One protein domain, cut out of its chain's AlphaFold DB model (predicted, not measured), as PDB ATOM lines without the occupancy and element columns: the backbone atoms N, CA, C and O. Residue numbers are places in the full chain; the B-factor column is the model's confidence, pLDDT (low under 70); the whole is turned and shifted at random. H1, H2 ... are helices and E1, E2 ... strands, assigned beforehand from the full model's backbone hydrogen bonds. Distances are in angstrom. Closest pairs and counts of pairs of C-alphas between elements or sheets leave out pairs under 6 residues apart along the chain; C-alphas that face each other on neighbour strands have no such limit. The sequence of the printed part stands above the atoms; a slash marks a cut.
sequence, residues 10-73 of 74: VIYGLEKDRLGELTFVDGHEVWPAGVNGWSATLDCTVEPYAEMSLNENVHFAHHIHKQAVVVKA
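This is residues 10 to 73 of the 74 residues of an uncharacterized protein of Deltaproteobacteria bacterium CG2_30_63_29 (UniProt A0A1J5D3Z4). A five-stranded sheet, strongly twisted and curled like part of a barrel, has helix H2 packed over E5, while the hairpin of E2 and E3 reaches to the opposite end of the long axis. The short H1 sits beside the strands. The 64 printed residues include two named helices and five named strands, in the order E1, E2, E3, H1, E4, H2, E5; the mixed sheet runs E3, E2, E1, E5, E4, and the class is mixed, helices and strands. The whole is compact, with a radius of gyration of the C-alphas of 11.0 A and spans of 32 by 22 by 18 A.

Find C-alpha 10 at (7.859, 31.865, -39.146), where E1, residues 10 to 13, begins. E2, residues 18 to 25, covers 20.8 A; E3 is residues 28 to 30, H1 37 to 40 and E4 41 to 43. H2, residues 54 to 63, covers 14.2 A. E5, residues 68 to 72, covers 13.6 A to C-alpha 72 at (9.610, 28.592, -44.379).

Look first at E1, E2 and E3, a meander, each strand the antiparallel neighbour of the one before: N 11 and O 20 are 2.9 A apart, N 30 and O 23 2.8 A. E5 is antiparallel to E1, N 10 to O 71 2.9 A, and parallel to E4, N 42 to O 68 2.9 A. E4, H2 and E5 form a strand-helix-strand unit, two parallel strands joined through a helix, with a right-handed crossover. H2 is on the sheet at a height of 8.6 A, making two layers; its closest C-alphas to E5 are Val 58 and Val 69, 6.4 A. Every O i to N i+4 pair in H2 is within hydrogen-bond range; H1 is too short for one. H1 and H2 are apart.

The farthest C-alphas, Asp 26 and His 63, are 33.7 A apart. The printed part has no cut, no link is long, and no printed residue is under 70 in pLDDT.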
ATOM      1  N   VAL A  10       8.227  30.558 -39.703       96.75
ATOM      2  CA  VAL A  10       7.859  31.865 -39.146       96.75
ATOM      3  C   VAL A  10       6.395  32.133 -39.428       96.75
ATOM      4  O   VAL A  10       5.924  31.911 -40.542       96.75
ATOM      5  N   ILE A  11       5.698  32.635 -38.415       97.44
ATOM      6  CA  ILE A  11       4.292  33.001 -38.507       97.44
ATOM      7  C   ILE A  11       4.174  34.518 -38.606       97.44
ATOM      8  O   ILE A  11       4.728  35.245 -37.774       97.44
ATOM      9  N   TYR A  12       3.422  34.976 -39.603       97.81
ATOM     10  CA  TYR A  12       3.083  36.381 -39.809       97.81
ATOM     11  C   TYR A  12       1.574  36.593 -39.703       97.81
ATOM     12  O   TYR A  12       0.793  35.758 -40.166       97.81
ATOM     13  N   GLY A  13       1.172  37.719 -39.117       97.62
ATOM     14  CA  GLY A  13      -0.204  38.201 -39.151       97.62
ATOM     15  C   GLY A  13      -0.565  38.801 -40.511       97.62
ATOM     16  O   GLY A  13       0.285  38.960 -41.394       97.62
ATOM     17  N   LEU A  14      -1.837  39.162 -40.692       96.50
ATOM     18  CA  LEU A  14      -2.306  39.763 -41.948       96.50
ATOM     19  C   LEU A  14      -1.794  41.196 -42.175       96.50
ATOM     20  O   LEU A  14      -1.770  41.666 -43.307       96.50
ATOM     21  N   GLU A  15      -1.311  41.866 -41.128       96.69
ATOM     22  CA  GLU A  15      -0.606  43.150 -41.244       96.69
ATOM     23  C   GLU A  15       0.895  42.964 -41.534       96.69
ATOM     24  O   GLU A  15       1.659  43.930 -41.586       96.69
ATOM     25  N   LYS A  16       1.324  41.714 -41.782       95.19
ATOM     26  CA  LYS A  16       2.712  41.291 -42.043       95.19
ATOM     27  C   LYS A  16       3.650  41.524 -40.862       95.19
ATOM     28  O   LYS A  16       4.872  41.533 -41.017       95.19
ATOM     29  N   ASP A  17       3.087  41.681 -39.676       96.38
ATOM     30  CA  ASP A  17       3.804  41.651 -38.418       96.38
ATOM     31  C   ASP A  17       4.227  40.215 -38.091       96.38
ATOM     32  O   ASP A  17       3.503  39.246 -38.327       96.38
ATOM     33  N   ARG A  18       5.445  40.061 -37.577       96.88
ATOM     34  CA  ARG A  18       5.971  38.754 -37.192       96.88
ATOM     35  C   ARG A  18       5.404  38.364 -35.828       96.88
ATOM     36  O   ARG A  18       5.779  38.961 -34.824       96.88
ATOM     37  N   LEU A  19       4.573  37.324 -35.796       96.94
ATOM     38  CA  LEU A  19       3.930  36.823 -34.573       96.94
ATOM     39  C   LEU A  19       4.836  35.873 -33.783       96.94
ATOM     40  O   LEU A  19       4.743  35.787 -32.562       96.94
ATOM     41  N   GLY A  20       5.727  35.158 -34.471       96.50
ATOM     42  CA  GLY A  20       6.685  34.265 -33.827       96.50
ATOM     43  C   GLY A  20       7.178  33.156 -34.742       96.50
ATOM     44  O   GLY A  20       7.132  33.274 -35.967       96.50
ATOM     45  N   GLU A  21       7.686  32.090 -34.136       95.69
ATOM     46  CA  GLU A  21       8.168  30.898 -34.833       95.69
ATOM     47  C   GLU A  21       7.284  29.705 -34.479       95.69
ATOM     48  O   GLU A  21       6.905  29.540 -33.319       95.69
ATOM     49  N   LEU A  22       6.967  28.882 -35.477       94.69
ATOM     50  CA  LEU A  22       6.401  27.559 -35.246       94.69
ATOM     51  C   LEU A  22       7.563  26.619 -34.922       94.69
ATOM     52  O   LEU A  22       8.474  26.450 -35.734       94.69
ATOM     53  N   THR A  23       7.542  26.040 -33.727       92.19
ATOM     54  CA  THR A  23       8.603  25.147 -33.239       92.19
ATOM     55  C   THR A  23       8.043  23.766 -32.930       92.19
ATOM     56  O   THR A  23       6.827  23.580 -32.905       92.19
ATOM     57  N   PHE A  24       8.927  22.796 -32.702       88.62
ATOM     58  CA  PHE A  24       8.554  21.430 -32.352       88.62
ATOM     59  C   PHE A  24       9.242  21.005 -31.065       88.62
ATOM     60  O   PHE A  24      10.462  21.110 -30.953       88.62
ATOM     61  N   VAL A  25       8.464  20.501 -30.112       89.19
ATOM     62  CA  VAL A  25       8.957  19.927 -28.857       89.19
ATOM     63  C   VAL A  25       8.361  18.532 -28.734       89.19
ATOM     64  O   VAL A  25       7.146  18.377 -28.816       89.19
ATOM     65  N   ASP A  26       9.213  17.513 -28.610       88.12
ATOM     66  CA  ASP A  26       8.813  16.101 -28.516       88.12
ATOM     67  C   ASP A  26       7.849  15.643 -29.632       88.12
ATOM     68  O   ASP A  26       6.932  14.856 -29.413       88.12
ATOM     69  N   GLY A  27       8.038  16.161 -30.852       83.88
ATOM     70  CA  GLY A  27       7.189  15.852 -32.011       83.88
ATOM     71  C   GLY A  27       5.856  16.611 -32.054       83.88
ATOM     72  O   GLY A  27       5.066  16.395 -32.973       83.88
ATOM     73  N   HIS A  28       5.611  17.518 -31.107       86.81
ATOM     74  CA  HIS A  28       4.422  18.361 -31.056       86.81
ATOM     75  C   HIS A  28       4.729  19.794 -31.477       86.81
ATOM     76  O   HIS A  28       5.730  20.380 -31.069       86.81
ATOM     77  N   GLU A  29       3.831  20.373 -32.267       91.19
ATOM     78  CA  GLU A  29       3.887  21.777 -32.658       91.19
ATOM     79  C   GLU A  29       3.652  22.692 -31.453       91.19
ATOM     80  O   GLU A  29       2.636  22.596 -30.761       91.19
ATOM     81  N   VAL A  30       4.568  23.630 -31.244       93.50
ATOM     82  CA  VAL A  30       4.444  24.701 -30.261       93.50
ATOM     83  C   VAL A  30       4.271  26.013 -31.011       93.50
ATOM     84  O   VAL A  30       5.172  26.487 -31.713       93.50
ATOM     85  N   TRP A  31       3.078  26.578 -30.860       95.19
ATOM     86  CA  TRP A  31       2.648  27.803 -31.518       95.19
ATOM     87  C   TRP A  31       2.994  29.035 -30.673       95.19
ATOM     88  O   TRP A  31       2.934  28.969 -29.441       95.19
ATOM     89  N   PRO A  32       3.322  30.178 -31.302       95.31
ATOM     90  CA  PRO A  32       3.508  31.427 -30.582       95.31
ATOM     91  C   PRO A  32       2.196  31.888 -29.934       95.31
ATOM     92  O   PRO A  32       1.094  31.587 -30.401       95.31
ATOM     93  N   ALA A  33       2.325  32.637 -28.838       93.31
ATOM     94  CA  ALA A  33       1.185  33.127 -28.076       93.31
ATOM     95  C   ALA A  33       0.224  33.937 -28.966       93.31
ATOM     96  O   ALA A  33       0.646  34.800 -29.730       93.31
ATOM     97  N   GLY A  34      -1.076  33.660 -28.846       90.81
ATOM     98  CA  GLY A  34      -2.116  34.340 -29.623       90.81
ATOM     99  C   GLY A  34      -2.392  33.748 -31.011       90.81
ATOM    100  O   GLY A  34      -3.346  34.183 -31.650       90.81
ATOM    101  N   VAL A  35      -1.641  32.735 -31.466       95.56
ATOM    102  CA  VAL A  35      -1.925  32.039 -32.734       95.56
ATOM    103  C   VAL A  35      -2.723  30.759 -32.488       95.56
ATOM    104  O   VAL A  35      -2.265  29.839 -31.815       95.56
ATOM    105  N   ASN A  36      -3.920  30.674 -33.074       93.75
ATOM    106  CA  ASN A  36      -4.859  29.565 -32.869       93.75
ATOM    107  C   ASN A  36      -4.622  28.372 -33.825       93.75
ATOM    108  O   ASN A  36      -5.542  27.858 -34.480       93.75
ATOM    109  N   GLY A  37      -3.361  27.958 -33.944       95.38
ATOM    110  CA  GLY A  37      -2.942  26.808 -34.744       95.38
ATOM    111  C   GLY A  37      -3.342  26.854 -36.224       95.38
ATOM    112  O   GLY A  37      -3.632  27.910 -36.796       95.38
ATOM    113  N   TRP A  38      -3.426  25.675 -36.847       95.31
ATOM    114  CA  TRP A  38      -3.811  25.504 -38.258       95.31
ATOM    115  C   TRP A  38      -5.236  25.948 -38.594       95.31
ATOM    116  O   TRP A  38      -5.546  26.282 -39.741       95.31
ATOM    117  N   SER A  39      -6.127  25.980 -37.600       93.88
ATOM    118  CA  SER A  39      -7.494  26.457 -37.814       93.88
ATOM    119  C   SER A  39      -7.503  27.921 -38.270       93.88
ATOM    120  O   SER A  39      -8.226  28.266 -39.206       93.88
ATOM    121  N   ALA A  40      -6.600  28.733 -37.711       95.75
ATOM    122  CA  ALA A  40      -6.443  30.152 -38.010       95.75
ATOM    123  C   ALA A  40      -5.268  30.473 -38.949       95.75
ATOM    124  O   ALA A  40      -5.194  31.592 -39.450       95.75
ATOM    125  N   THR A  41      -4.380  29.517 -39.227       97.56
ATOM    126  CA  THR A  41      -3.155  29.752 -40.012       97.56
ATOM    127  C   THR A  41      -3.220  29.068 -41.375       97.56
ATOM    128  O   THR A  41      -3.636  27.912 -41.475       97.56
ATOM    129  N   LEU A  42      -2.827  29.776 -42.433       97.25
ATOM    130  CA  LEU A  42      -2.580  29.190 -43.751       97.25
ATOM    131  C   LEU A  42      -1.158  28.617 -43.805       97.25
ATOM    132  O   LEU A  42      -0.197  29.325 -43.511       97.25
ATOM    133  N   ASP A  43      -1.039  27.351 -44.199       96.12
ATOM    134  CA  ASP A  43       0.242  26.715 -44.502       96.12
ATOM    135  C   ASP A  43       0.774  27.208 -45.852       96.12
ATOM    136  O   ASP A  43       0.294  26.788 -46.905       96.12
ATOM    137  N   CYS A  44       1.765  28.100 -45.810       96.62
ATOM    138  CA  CYS A  44       2.446  28.610 -46.996       96.62
ATOM    139  C   CYS A  44       3.797  27.922 -47.242       96.62
ATOM    140  O   CYS A  44       4.638  28.450 -47.964       96.62
ATOM    141  N   THR A  45       4.037  26.760 -46.627       93.44
ATOM    142  CA  THR A  45       5.292  26.001 -46.777       93.44
ATOM    143  C   THR A  45       5.266  25.025 -47.953       93.44
ATOM    144  O   THR A  45       6.276  24.397 -48.259       93.44
ATOM    145  N   VAL A  46       4.118  24.911 -48.623       90.94
ATOM    146  CA  VAL A  46       3.861  23.991 -49.735       90.94
ATOM    147  C   VAL A  46       3.361  24.739 -50.967       90.94
ATOM    148  O   VAL A  46       2.847  25.855 -50.867       90.94
ATOM    149  N   GLU A  47       3.485  24.126 -52.143       90.62
ATOM    150  CA  GLU A  47       2.905  24.673 -53.372       90.62
ATOM    151  C   GLU A  47       1.373  24.839 -53.254       90.62
ATOM    152  O   GLU A  47       0.702  24.003 -52.638       90.62
ATOM    153  N   PRO A  48       0.796  25.899 -53.850       92.12
ATOM    154  CA  PRO A  48       1.462  26.924 -54.664       92.12
ATOM    155  C   PRO A  48       2.084  28.070 -53.844       92.12
ATOM    156  O   PRO A  48       2.751  28.932 -54.401       92.12
ATOM    157  N   TYR A  49       1.860  28.096 -52.532       94.56
ATOM    158  CA  TYR A  49       2.194  29.216 -51.647       94.56
ATOM    159  C   TYR A  49       3.690  29.358 -51.346       94.56
ATOM    160  O   TYR A  49       4.152  30.466 -51.075       94.56
ATOM    161  N   ALA A  50       4.444  28.256 -51.393       92.44
ATOM    162  CA  ALA A  50       5.885  28.241 -51.125       92.44
ATOM    163  C   ALA A  50       6.685  29.144 -52.081       92.44
ATOM    164  O   ALA A  50       7.696  29.713 -51.679       92.44
ATOM    165  N   GLU A  51       6.197  29.314 -53.312       92.50
ATOM    166  CA  GLU A  51       6.813  30.155 -54.346       92.50
ATOM    167  C   GLU A  51       6.253  31.590 -54.358       92.50
ATOM    168  O   GLU A  51       6.741  32.452 -55.090       92.50
ATOM    169  N   MET A  52       5.210  31.858 -53.566       95.19
ATOM    170  CA  MET A  52       4.573  33.169 -53.476       95.19
ATOM    171  C   MET A  52       5.302  34.077 -52.487       95.19
ATOM    172  O   MET A  52       5.840  33.650 -51.463       95.19
ATOM    173  N   SER A  53       5.250  35.381 -52.746       96.19
ATOM    174  CA  SER A  53       5.714  36.377 -51.785       96.19
ATOM    175  C   SER A  53       4.845  36.389 -50.522       96.19
ATOM    176  O   SER A  53       3.670  36.011 -50.529       96.19
ATOM    177  N   LEU A  54       5.388  36.918 -49.419       96.31
ATOM    178  CA  LEU A  54       4.621  37.104 -48.181       96.31
ATOM    179  C   LEU A  54       3.344  37.935 -48.406       96.31
ATOM    180  O   LEU A  54       2.310  37.641 -47.811       96.31
ATOM    181  N   ASN A  55       3.395  38.946 -49.282       97.31
ATOM    182  CA  ASN A  55       2.237  39.788 -49.593       97.31
ATOM    183  C   ASN A  55       1.105  38.988 -50.252       97.31
ATOM    184  O   ASN A  55      -0.056  39.161 -49.889       97.31
ATOM    185  N   GLU A  56       1.435  38.118 -51.207       97.75
ATOM    186  CA  GLU A  56       0.456  37.265 -51.891       97.75
ATOM    187  C   GLU A  56      -0.141  36.247 -50.922       97.75
ATOM    188  O   GLU A  56      -1.361  36.120 -50.833       97.75
ATOM    189  N   ASN A  57       0.702  35.595 -50.123       97.88
ATOM    190  CA  ASN A  57       0.264  34.635 -49.115       97.88
ATOM    191  C   ASN A  57      -0.690  35.260 -48.088       97.88
ATOM    192  O   ASN A  57      -1.739  34.689 -47.786       97.88
ATOM    193  N   VAL A  58      -0.379  36.460 -47.592       97.88
ATOM    194  CA  VAL A  58      -1.262  37.214 -46.690       97.88
ATOM    195  C   VAL A  58      -2.572  37.606 -47.376       97.88
ATOM    196  O   VAL A  58      -3.638  37.483 -46.770       97.88
ATOM    197  N   HIS A  59      -2.522  38.031 -48.642       97.69
ATOM    198  CA  HIS A  59      -3.724  38.344 -49.414       97.69
ATOM    199  C   HIS A  59      -4.648  37.123 -49.544       97.69
ATOM    200  O   HIS A  59      -5.850  37.227 -49.283       97.69
ATOM    201  N   PHE A  60      -4.093  35.953 -49.874       97.06
ATOM    202  CA  PHE A  60      -4.849  34.703 -49.928       97.06
ATOM    203  C   PHE A  60      -5.409  34.317 -48.563       97.06
ATOM    204  O   PHE A  60      -6.602  34.036 -48.464       97.06
ATOM    205  N   ALA A  61      -4.589  34.353 -47.511       97.56
ATOM    206  CA  ALA A  61      -5.019  34.051 -46.150       97.56
ATOM    207  C   ALA A  61      -6.218  34.910 -45.729       97.56
ATOM    208  O   ALA A  61      -7.215  34.368 -45.252       97.56
ATOM    209  N   HIS A  62      -6.171  36.217 -45.996       97.19
ATOM    210  CA  HIS A  62      -7.296  37.117 -45.755       97.19
ATOM    211  C   HIS A  62      -8.546  36.708 -46.558       97.19
ATOM    212  O   HIS A  62      -9.647  36.658 -46.008       97.19
ATOM    213  N   HIS A  63      -8.387  36.371 -47.844       97.19
ATOM    214  CA  HIS A  63      -9.490  35.954 -48.717       97.19
ATOM    215  C   HIS A  63     -10.203  34.682 -48.229       97.19
ATOM    216  O   HIS A  63     -11.419  34.572 -48.370       97.19
ATOM    217  N   ILE A  64      -9.470  33.744 -47.621       96.06
ATOM    218  CA  ILE A  64     -10.022  32.495 -47.069       96.06
ATOM    219  C   ILE A  64     -10.261  32.549 -45.550       96.06
ATOM    220  O   ILE A  64     -10.382  31.507 -44.904       96.06
ATOM    221  N   HIS A  65     -10.321  33.753 -44.973       96.50
ATOM    222  CA  HIS A  65     -10.617  33.999 -43.555       96.50
ATOM    223  C   HIS A  65      -9.639  33.354 -42.559       96.50
ATOM    224  O   HIS A  65     -10.002  33.025 -41.427       96.50
ATOM    225  N   LYS A  66      -8.379  33.191 -42.960       97.69
ATOM    226  CA  LYS A  66      -7.273  32.897 -42.045       97.69
ATOM    227  C   LYS A  66      -6.794  34.191 -41.397       97.69
ATOM    228  O   LYS A  66      -6.984  35.273 -41.934       97.69
ATOM    229  N   GLN A  67      -6.190  34.068 -40.224       97.31
ATOM    230  CA  GLN A  67      -5.698  35.182 -39.410       97.31
ATOM    231  C   GLN A  67      -4.173  35.321 -39.480       97.31
ATOM    232  O   GLN A  67      -3.629  36.356 -39.102       97.31
ATOM    233  N   ALA A  68      -3.486  34.282 -39.950       98.00
ATOM    234  CA  ALA A  68      -2.039  34.249 -40.069       98.00
ATOM    235  C   ALA A  68      -1.603  33.357 -41.236       98.00
ATOM    236  O   ALA A  68      -2.369  32.527 -41.736       98.00
ATOM    237  N   VAL A  69      -0.343  33.501 -41.626       97.88
ATOM    238  CA  VAL A  69       0.364  32.604 -42.545       97.88
ATOM    239  C   VAL A  69       1.591  32.043 -41.848       97.88
ATOM    240  O   VAL A  69       2.210  32.735 -41.039       97.88
ATOM    241  N   VAL A  70       1.973  30.820 -42.188       97.31
ATOM    242  CA  VAL A  70       3.278  30.268 -41.819       97.31
ATOM    243  C   VAL A  70       4.096  30.009 -43.065       97.31
ATOM    244  O   VAL A  70       3.632  29.377 -44.008       97.31
ATOM    245  N   VAL A  71       5.322  30.513 -43.059       95.81
ATOM    246  CA  VAL A  71       6.266  30.403 -44.171       95.81
ATOM    247  C   VAL A  71       7.543  29.724 -43.696       95.81
ATOM    248  O   VAL A  71       7.909  29.804 -42.517       95.81
ATOM    249  N   LYS A  72       8.248  29.072 -44.621       92.75
ATOM    250  CA  LYS A  72       9.610  28.592 -44.379       92.75
ATOM    251  C   LYS A  72      10.542  29.806 -44.365       92.75
ATOM    252  O   LYS A  72      10.528  30.603 -45.300       92.75
ATOM    253  N   ALA A  73      11.310  29.986 -43.295       85.44
ATOM    254  CA  ALA A  73      12.354  31.001 -43.266       85.44
ATOM    255  C   ALA A  73      13.479  30.583 -44.216       85.44
ATOM    256  O   ALA A  73      13.913  29.428 -44.189       85.44
TER     257      ALA A  73